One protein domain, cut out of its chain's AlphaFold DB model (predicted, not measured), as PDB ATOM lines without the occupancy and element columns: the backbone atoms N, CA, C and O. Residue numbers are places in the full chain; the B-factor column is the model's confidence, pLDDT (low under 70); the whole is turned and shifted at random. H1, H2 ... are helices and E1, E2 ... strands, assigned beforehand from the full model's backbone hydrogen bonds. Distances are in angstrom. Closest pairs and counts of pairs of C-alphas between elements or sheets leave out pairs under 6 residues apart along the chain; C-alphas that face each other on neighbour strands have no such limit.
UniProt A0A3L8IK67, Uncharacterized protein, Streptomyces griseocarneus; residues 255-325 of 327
ATOM      1  N   THR A 255      18.954  23.837  32.371       87.19
ATOM      2  CA  THR A 255      20.145  23.203  32.936       87.19
ATOM      3  C   THR A 255      20.759  24.030  34.051       87.19
ATOM      4  O   THR A 255      20.688  25.260  34.098       87.19
ATOM      5  N   TYR A 256      21.364  23.324  34.994       91.12
ATOM      6  CA  TYR A 256      22.249  23.904  35.980       91.12
ATOM      7  C   TYR A 256      23.403  22.947  36.212       91.12
ATOM      8  O   TYR A 256      23.202  21.778  36.537       91.12
ATOM      9  N   GLU A 257      24.614  23.450  36.023       91.69
ATOM     10  CA  GLU A 257      25.829  22.689  36.255       91.69
ATOM     11  C   GLU A 257      26.469  23.111  37.569       91.69
ATOM     12  O   GLU A 257      26.531  24.300  37.902       91.69
ATOM     13  N   ARG A 258      26.986  22.133  38.307       91.19
ATOM     14  CA  ARG A 258      27.656  22.374  39.576       91.19
ATOM     15  C   ARG A 258      28.851  21.455  39.747       91.19
ATOM     16  O   ARG A 258      28.767  20.262  39.487       91.19
ATOM     17  N   GLU A 259      29.954  22.016  40.218       91.81
ATOM     18  CA  GLU A 259      31.134  21.259  40.624       91.81
ATOM     19  C   GLU A 259      31.160  21.159  42.153       91.81
ATOM     20  O   GLU A 259      30.972  22.163  42.848       91.81
ATOM     21  N   THR A 260      31.325  19.945  42.679       89.44
ATOM     22  CA  THR A 260      31.498  19.695  44.117       89.44
ATOM     23  C   THR A 260      32.950  19.918  44.542       89.44
ATOM     24  O   THR A 260      33.849  20.028  43.712       89.44
ATOM     25  N   ALA A 261      33.208  20.005  45.851       86.94
ATOM     26  CA  ALA A 261      34.541  20.325  46.380       86.94
ATOM     27  C   ALA A 261      35.630  19.286  46.029       86.94
ATOM     28  O   ALA A 261      36.817  19.599  46.071       86.94
ATOM     29  N   ASP A 262      35.231  18.063  45.681       86.75
ATOM     30  CA  ASP A 262      36.089  16.984  45.181       86.75
ATOM     31  C   ASP A 262      36.376  17.079  43.666       86.75
ATOM     32  O   ASP A 262      37.026  16.194  43.109       86.75
ATOM     33  N   GLY A 263      35.906  18.137  42.995       89.81
ATOM     34  CA  GLY A 263      36.084  18.369  41.561       89.81
ATOM     35  C   GLY A 263      35.107  17.597  40.673       89.81
ATOM     36  O   GLY A 263      35.263  17.597  39.452       89.81
ATOM     37  N   LYS A 264      34.106  16.916  41.249       92.12
ATOM     38  CA  LYS A 264      33.119  16.162  40.471       92.12
ATOM     39  C   LYS A 264      32.046  17.084  39.892       92.12
ATOM     40  O   LYS A 264      31.423  17.867  40.609       92.12
ATOM     41  N   ARG A 265      31.785  16.953  38.590       94.25
ATOM     42  CA  ARG A 265      30.780  17.745  37.874       94.25
ATOM     43  C   ARG A 265      29.415  17.070  37.928       94.25
ATOM     44  O   ARG A 265      29.285  15.869  37.696       94.25
ATOM     45  N   TRP A 266      28.390  17.867  38.183       94.88
ATOM     46  CA  TRP A 266      26.993  17.466  38.251       94.88
ATOM     47  C   TRP A 266      26.155  18.332  37.327       94.88
ATOM     48  O   TRP A 266      26.270  19.555  37.332       94.88
ATOM     49  N   ASN A 267      25.273  17.679  36.583       94.69
ATOM     50  CA  ASN A 267      24.288  18.305  35.725       94.69
ATOM     51  C   ASN A 267      22.905  18.060  36.303       94.69
ATOM     52  O   ASN A 267      22.506  16.912  36.511       94.69
ATOM     53  N   PHE A 268      22.166  19.141  36.490       93.12
ATOM     54  CA  PHE A 268      20.744  19.135  36.771       93.12
ATOM     55  C   PHE A 268      20.045  19.575  35.497       93.12
ATOM     56  O   PHE A 268      20.347  20.643  34.971       93.12
ATOM     57  N   VAL A 269      19.146  18.747  34.976       89.81
ATOM     58  CA  VAL A 269      18.475  19.004  33.700       89.81
ATOM     59  C   VAL A 269      16.976  18.797  33.809       89.81
ATOM     60  O   VAL A 269      16.497  17.847  34.436       89.81
ATOM     61  N   TRP A 270      16.238  19.669  33.138       85.31
ATOM     62  CA  TRP A 270      14.817  19.504  32.920       85.31
ATOM     63  C   TRP A 270      14.408  19.933  31.504       85.31
ATOM     64  O   TRP A 270      14.610  21.076  31.120       85.31
ATOM     65  N   CYS A 271      13.808  19.018  30.734       79.56
ATOM     66  CA  CYS A 271      13.363  19.250  29.348       79.56
ATOM     67  C   CYS A 271      11.836  19.079  29.201       79.56
ATOM     68  O   CYS A 271      11.363  18.334  28.346       79.56
ATOM     69  N   GLY A 272      11.045  19.672  30.103       68.81
ATOM     70  CA  GLY A 272       9.572  19.673  30.012       68.81
ATOM     71  C   GLY A 272       8.858  18.380  30.444       68.81
ATOM     72  O   GLY A 272       7.632  18.312  30.402       68.81
ATOM     73  N   GLN A 273       9.595  17.369  30.907       74.50
ATOM     74  CA  GLN A 273       9.059  16.118  31.464       74.50
ATOM     75  C   GLN A 273       8.434  16.317  32.865       74.50
ATOM     76  O   GLN A 273       8.667  17.341  33.499       74.50
ATOM     77  N   PRO A 274       7.666  15.362  33.421       77.75
ATOM     78  CA  PRO A 274       7.161  15.487  34.793       77.75
ATOM     79  C   PRO A 274       8.262  15.438  35.863       77.75
ATOM     80  O   PRO A 274       7.994  15.759  37.013       77.75
ATOM     81  N   TYR A 275       9.493  15.059  35.508       85.12
ATOM     82  CA  TYR A 275      10.626  15.010  36.426       85.12
ATOM     83  C   TYR A 275      11.796  15.841  35.900       85.12
ATOM     84  O   TYR A 275      11.988  15.968  34.688       85.12
ATOM     85  N   ALA A 276      12.600  16.354  36.825       88.56
ATOM     86  CA  ALA A 276      13.956  16.805  36.565       88.56
ATOM     87  C   ALA A 276      14.961  15.727  36.985       88.56
ATOM     88  O   ALA A 276      14.674  14.865  37.828       88.56
ATOM     89  N   TYR A 277      16.150  15.786  36.398       92.00
ATOM     90  CA  TYR A 277      17.140  14.723  36.479       92.00
ATOM     91  C   TYR A 277      18.498  15.263  36.914       92.00
ATOM     92  O   TYR A 277      18.859  16.385  36.568       92.00
ATOM     93  N   VAL A 278      19.246  14.447  37.654       93.81
ATOM     94  CA  VAL A 278      20.614  14.721  38.095       93.81
ATOM     95  C   VAL A 278      21.545  13.622  37.603       93.81
ATOM     96  O   VAL A 278      21.278  12.435  37.786       93.81
ATOM     97  N   TYR A 279      22.648  14.002  36.972       94.38
ATOM     98  CA  TYR A 279      23.665  13.063  36.516       94.38
ATOM     99  C   TYR A 279      25.053  13.702  36.523       94.38
ATOM    100  O   TYR A 279      25.192  14.896  36.761       94.38
ATOM    101  N   SER A 280      26.092  12.906  36.291       94.62
ATOM    102  CA  SER A 280      27.481  13.367  36.326       94.62
ATOM    103  C   SER A 280      28.249  12.779  35.144       94.62
ATOM    104  O   SER A 280      28.349  11.549  35.093       94.62
ATOM    105  N   PRO A 281      28.876  13.596  34.272       93.69
ATOM    106  CA  PRO A 281      29.765  13.098  33.216       93.69
ATOM    107  C   PRO A 281      30.971  12.331  33.784       93.69
ATOM    108  O   PRO A 281      31.529  11.455  33.130       93.69
ATOM    109  N   ASP A 282      31.341  12.622  35.035       94.38
ATOM    110  CA  ASP A 282      32.459  11.993  35.746       94.38
ATOM    111  C   ASP A 282      32.070  10.670  36.432       94.38
ATOM    112  O   ASP A 282      32.837  10.109  37.212       94.38
ATOM    113  N   SER A 283      30.850  10.172  36.201       89.38
ATOM    114  CA  SER A 283      30.416   8.879  36.734       89.38
ATOM    115  C   SER A 283      31.084   7.734  35.969       89.38
ATOM    116  O   SER A 283      31.086   7.694  34.740       89.38
ATOM    117  N   ASP A 284      31.607   6.749  36.692       87.44
ATOM    118  CA  ASP A 284      32.063   5.478  36.125       87.44
ATOM    119  C   ASP A 284      30.893   4.525  35.829       87.44
ATOM    120  O   ASP A 284      31.007   3.615  35.003       87.44
ATOM    121  N   ARG A 285      29.745   4.759  36.474       87.88
ATOM    122  CA  ARG A 285      28.524   3.972  36.301       87.88
ATOM    123  C   ARG A 285      27.667   4.524  35.164       87.88
ATOM    124  O   ARG A 285      27.329   5.712  35.204       87.88
ATOM    125  N   PRO A 286      27.275   3.681  34.190       88.25
ATOM    126  CA  PRO A 286      26.314   4.072  33.174       88.25
ATOM    127  C   PRO A 286      24.914   4.218  33.779       88.25
ATOM    128  O   PRO A 286      24.559   3.497  34.713       88.25
ATOM    129  N   ILE A 287      24.107   5.114  33.215       89.75
ATOM    130  CA  ILE A 287      22.688   5.237  33.563       89.75
ATOM    131  C   ILE A 287      21.904   4.223  32.732       89.75
ATOM    132  O   ILE A 287      21.930   4.271  31.502       89.75
ATOM    133  N   VAL A 288      21.219   3.295  33.401       84.75
ATOM    134  CA  VAL A 288      20.484   2.200  32.744       84.75
ATOM    135  C   VAL A 288      18.988   2.505  32.666       84.75
ATOM    136  O   VAL A 288      18.318   2.032  31.747       84.75
ATOM    137  N   ALA A 289      18.463   3.322  33.581       85.38
ATOM    138  CA  ALA A 289      17.089   3.800  33.543       85.38
ATOM    139  C   ALA A 289      16.973   5.262  33.997       85.38
ATOM    140  O   ALA A 289      17.686   5.722  34.886       85.38
ATOM    141  N   ALA A 290      15.993   5.988  33.449       83.12
ATOM    142  CA  ALA A 290      15.721   7.376  33.835       83.12
ATOM    143  C   ALA A 290      15.398   7.538  35.335       83.12
ATOM    144  O   ALA A 290      15.576   8.621  35.885       83.12
ATOM    145  N   THR A 291      14.916   6.486  36.006       87.06
ATOM    146  CA  THR A 291      14.669   6.462  37.459       87.06
ATOM    147  C   THR A 291      15.936   6.614  38.291       87.06
ATOM    148  O   THR A 291      15.856   7.181  39.374       87.06
ATOM    149  N   ASP A 292      17.086   6.169  37.781       85.31
ATOM    150  CA  ASP A 292      18.364   6.166  38.511       85.31
ATOM    151  C   ASP A 292      18.890   7.586  38.757       85.31
ATOM    152  O   ASP A 292      19.685   7.831  39.659       85.31
ATOM    153  N   CYS A 293      18.426   8.523  37.935       89.62
ATOM    154  CA  CYS A 293      18.816   9.924  37.932       89.62
ATOM    155  C   CYS A 293      17.646  10.864  38.229       89.62
ATOM    156  O   CYS A 293      17.789  12.069  38.050       89.62
ATOM    157  N   ARG A 294      16.471  10.358  38.634       91.25
ATOM    158  CA  ARG A 294      15.364  11.246  39.021       91.25
ATOM    159  C   ARG A 294      15.780  12.039  40.244       91.25
ATOM    160  O   ARG A 294      16.133  11.479  41.276       91.25
ATOM    161  N   PHE A 295      15.713  13.349  40.099       88.38
ATOM    162  CA  PHE A 295      16.075  14.287  41.142       88.38
ATOM    163  C   PHE A 295      14.827  14.865  41.805       88.38
ATOM    164  O   PHE A 295      14.730  14.900  43.029       88.38
ATOM    165  N   LEU A 296      13.866  15.297  40.990       86.44
ATOM    166  CA  LEU A 296      12.729  16.081  41.447       86.44
ATOM    167  C   LEU A 296      11.508  15.784  40.581       86.44
ATOM    168  O   LEU A 296      11.632  15.659  39.366       86.44
ATOM    169  N   GLU A 297      10.333  15.684  41.192       84.19
ATOM    170  CA  GLU A 297       9.056  15.728  40.478       84.19
ATOM    171  C   GLU A 297       8.629  17.185  40.314       84.19
ATOM    172  O   GLU A 297       8.751  17.981  41.247       84.19
ATOM    173  N   ARG A 298       8.150  17.548  39.124       67.44
ATOM    174  CA  ARG A 298       7.605  18.877  38.855       67.44
ATOM    175  C   ARG A 298       6.439  19.111  39.826       67.44
ATOM    176  O   ARG A 298       5.471  18.352  39.770       67.44
ATOM    177  N   PRO A 299       6.473  20.153  40.675       60.25
ATOM    178  CA  PRO A 299       5.301  20.507  41.458       60.25
ATOM    179  C   PRO A 299       4.180  20.915  40.490       60.25
ATOM    180  O   PRO A 299       4.394  21.724  39.585       60.25
ATOM    181  N   GLY A 300       3.018  20.265  40.629       53.81
ATOM    182  CA  GLY A 300       1.858  20.474  39.756       53.81
ATOM    183  C   GLY A 300       1.358  21.917  39.789       53.81
ATOM    184  O   GLY A 300       1.074  22.483  38.737       53.81
ATOM    185  N   ASP A 301       1.374  22.520  40.979       52.09
ATOM    186  CA  ASP A 301       1.195  23.951  41.185       52.09
ATOM    187  C   ASP A 301       2.594  24.568  41.245       52.09
ATOM    188  O   ASP A 301       3.405  24.274  42.125       52.09
ATOM    189  N   ILE A 302       2.908  25.299  40.189       53.25
ATOM    190  CA  ILE A 302       4.222  25.802  39.802       53.25
ATOM    191  C   ILE A 302       4.924  26.468  40.989       53.25
ATOM    192  O   ILE A 302       4.301  27.202  41.747       53.25
ATOM    193  N   ALA A 303       6.220  26.186  41.147       55.19
ATOM    194  CA  ALA A 303       7.069  26.784  42.172       55.19
ATOM    195  C   ALA A 303       6.764  28.279  42.377       55.19
ATOM    196  O   ALA A 303       6.667  29.010  41.397       55.19
ATOM    197  N   ASP A 304       6.658  28.731  43.631       53.00
ATOM    198  CA  ASP A 304       6.467  30.152  43.935       53.00
ATOM    199  C   ASP A 304       7.645  30.970  43.364       53.00
ATOM    200  O   ASP A 304       8.730  31.031  43.953       53.00
ATOM    201  N   GLY A 305       7.445  31.584  42.194       58.62
ATOM    202  CA  GLY A 305       8.407  32.467  41.534       58.62
ATOM    203  C   GLY A 305       9.175  31.861  40.347       58.62
ATOM    204  O   GLY A 305       8.818  30.812  39.813       58.62
ATOM    205  N   PRO A 306      10.237  32.549  39.877       63.00
ATOM    206  CA  PRO A 306      10.939  32.167  38.657       63.00
ATOM    207  C   PRO A 306      11.540  30.762  38.738       63.00
ATOM    208  O   PRO A 306      12.254  30.404  39.682       63.00
ATOM    209  N   LEU A 307      11.294  29.982  37.687       71.56
ATOM    210  CA  LEU A 307      11.580  28.556  37.675       71.56
ATOM    211  C   LEU A 307      13.077  28.224  37.781       71.56
ATOM    212  O   LEU A 307      13.445  27.301  38.503       71.56
ATOM    213  N   LEU A 308      13.949  28.976  37.100       75.50
ATOM    214  CA  LEU A 308      15.393  28.721  37.130       75.50
ATOM    215  C   LEU A 308      16.004  28.960  38.527       75.50
ATOM    216  O   LEU A 308      16.687  28.062  39.018       75.50
ATOM    217  N   PRO A 309      15.774  30.102  39.210       78.75
ATOM    218  CA  PRO A 309      16.193  30.282  40.602       78.75
ATOM    219  C   PRO A 309      15.691  29.192  41.548       78.75
ATOM    220  O   PRO A 309      16.468  28.690  42.362       78.75
ATOM    221  N   TRP A 310      14.421  28.793  41.428       80.31
ATOM    222  CA  TRP A 310      13.890  27.683  42.215       80.31
ATOM    223  C   TRP A 310      14.644  26.384  41.918       80.31
ATOM    224  O   TRP A 310      15.123  25.737  42.846       80.31
ATOM    225  N   PHE A 311      14.826  26.037  40.643       82.56
ATOM    226  CA  PHE A 311      15.517  24.821  40.222       82.56
ATOM    227  C   PHE A 311      16.961  24.767  40.736       82.56
ATOM    228  O   PHE A 311      17.372  23.760  41.312       82.56
ATOM    229  N   LYS A 312      17.699  25.882  40.627       87.88
ATOM    230  CA  LYS A 312      19.055  26.035  41.180       87.88
ATOM    231  C   LYS A 312      19.080  25.820  42.691       87.88
ATOM    232  O   LYS A 312      19.897  25.052  43.184       87.88
ATOM    233  N   LYS A 313      18.132  26.416  43.423       88.25
ATOM    234  CA  LYS A 313      18.004  26.221  44.875       88.25
ATOM    235  C   LYS A 313      17.768  24.753  45.238       88.25
ATOM    236  O   LYS A 313      18.357  24.271  46.203       88.25
ATOM    237  N   GLN A 314      16.918  24.045  44.489       90.12
ATOM    238  CA  GLN A 314      16.694  22.614  44.719       90.12
ATOM    239  C   GLN A 314      17.981  21.814  44.463       90.12
ATOM    240  O   GLN A 314      18.335  20.947  45.260       90.12
ATOM    241  N   ALA A 315      18.694  22.110  43.375       91.50
ATOM    242  CA  ALA A 315      19.943  21.441  43.023       91.50
ATOM    243  C   ALA A 315      21.051  21.665  44.069       91.50
ATOM    244  O   ALA A 315      21.708  20.714  44.493       91.50
ATOM    245  N   ASP A 316      21.215  22.900  44.548       92.69
ATOM    246  CA  ASP A 316      22.182  23.228  45.600       92.69
ATOM    247  C   ASP A 316      21.847  22.502  46.917       92.69
ATOM    248  O   ASP A 316      22.738  21.978  47.588       92.69
ATOM    249  N   ALA A 317      20.559  22.413  47.273       91.19
ATOM    250  CA  ALA A 317      20.111  21.663  48.447       91.19
ATOM    251  C   ALA A 317      20.394  20.157  48.318       91.19
ATOM    252  O   ALA A 317      20.799  19.519  49.292       91.19
ATOM    253  N   TRP A 318      20.223  19.594  47.120       92.44
ATOM    254  CA  TRP A 318      20.550  18.196  46.839       92.44
ATOM    255  C   TRP A 318      22.040  17.909  47.026       92.44
ATOM    256  O   TRP A 318      22.398  16.926  47.676       92.44
ATOM    257  N   ILE A 319      22.906  18.791  46.517       91.44
ATOM    258  CA  ILE A 319      24.358  18.666  46.691       91.44
ATOM    259  C   ILE A 319      24.733  18.755  48.165       91.44
ATOM    260  O   ILE A 319      25.448  17.889  48.658       91.44
ATOM    261  N   ALA A 320      24.205  19.740  48.893       89.38
ATOM    262  CA  ALA A 320      24.491  19.887  50.317       89.38
ATOM    263  C   ALA A 320      24.077  18.643  51.126       89.38
ATOM    264  O   ALA A 320      24.811  18.207  52.011       89.38
ATOM    265  N   ALA A 321      22.922  18.046  50.811       88.00
ATOM    266  CA  ALA A 321      22.461  16.821  51.463       88.00
ATOM    267  C   ALA A 321      23.355  15.613  51.141       88.00
ATOM    268  O   ALA A 321      23.620  14.799  52.023       88.00
ATOM    269  N   ARG A 322      23.824  15.504  49.894       85.69
ATOM    270  CA  ARG A 322      24.754  14.461  49.444       85.69
ATOM    271  C   ARG A 322      26.116  14.593  50.126       85.69
ATOM    272  O   ARG A 322      26.622  13.604  50.641       85.69
ATOM    273  N   ASP A 323      26.679  15.794  50.162       82.44
ATOM    274  CA  ASP A 323      28.001  16.050  50.748       82.44
ATOM    275  C   ASP A 323      27.999  15.890  52.282       82.44
ATOM    276  O   ASP A 323      29.042  15.652  52.887       82.44
ATOM    277  N   ALA A 324      26.827  15.978  52.924       80.44
ATOM    278  CA  ALA A 324      26.653  15.709  54.351       80.44
ATOM    279  C   ALA A 324      26.564  14.208  54.702       80.44
ATOM    280  O   ALA A 324      26.606  13.860  55.887       80.44
ATOM    281  N   GLN A 325      26.418  13.313  53.718       72.31
ATOM    282  CA  GLN A 325      26.411  11.871  53.968       72.31
ATOM    283  C   GLN A 325      27.853  11.368  54.154       72.31
ATOM    284  O   GLN A 325      28.711  11.664  53.323       72.31
TER     285      GLN A 325
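This is residues 255 to 325 of the 327 residues of an uncharacterized protein of Streptomyces griseocarneus (UniProt A0A3L8IK67). A small antiparallel sheet, E1 - E2 - E3 - E4, has the long helix H2 slanting over one face, while tiny H1 sits beside E3. E1 E2 E3 form a meander, each strand the antiparallel neighbour of the one before. The 71 printed residues run E1 E2 E3 H1 E4 H2, class mixed, compact with radius of gyration of the C-alphas 12.4 A, spanning 36 by 26 by 20 A.

Find C-alpha 265 at (30.780, 17.745, 37.874); E2 runs 16.8 A to residue 270. E1 is residues 255 to 259, E3 275 to 279, H1 290 to 293, E4 294 to 297. H2, residues 307 to 323, runs 24.4 A to (28.001, 16.050, 50.748).

Look within hydrogen-bond range: hairpin E1 and E2 has N 256 and O 268, 2.9 A; hairpin E2 and E3, N 267 and O 279, 2.8 A; E3 and E4, N 276 and O 296, 2.8 A. H2 is on the sheet, height 8.1 A, over E2, slantwise at 40 degrees on the local plane; E1 and E3 only just miss, with 2 C-alphas each. Its closest C-alphas to E2 are Ala 315 and Phe 268, 6.7 A. H1 stands at the sheet's level, height 0.2 A, only just fixed by 6 C-alphas; Cys 293 and Val 278 of E3 have the closest C-alphas, 5.1 A. Every O i to N i+4 pair in H2 is within range; H1 is too short for one.

The farthest C-alphas, Asp 284 and Asp 304, are 36.4 A apart. The printed part has no cut and no long link; pLDDT is under 70 at residue 272 and residues 298 to 306.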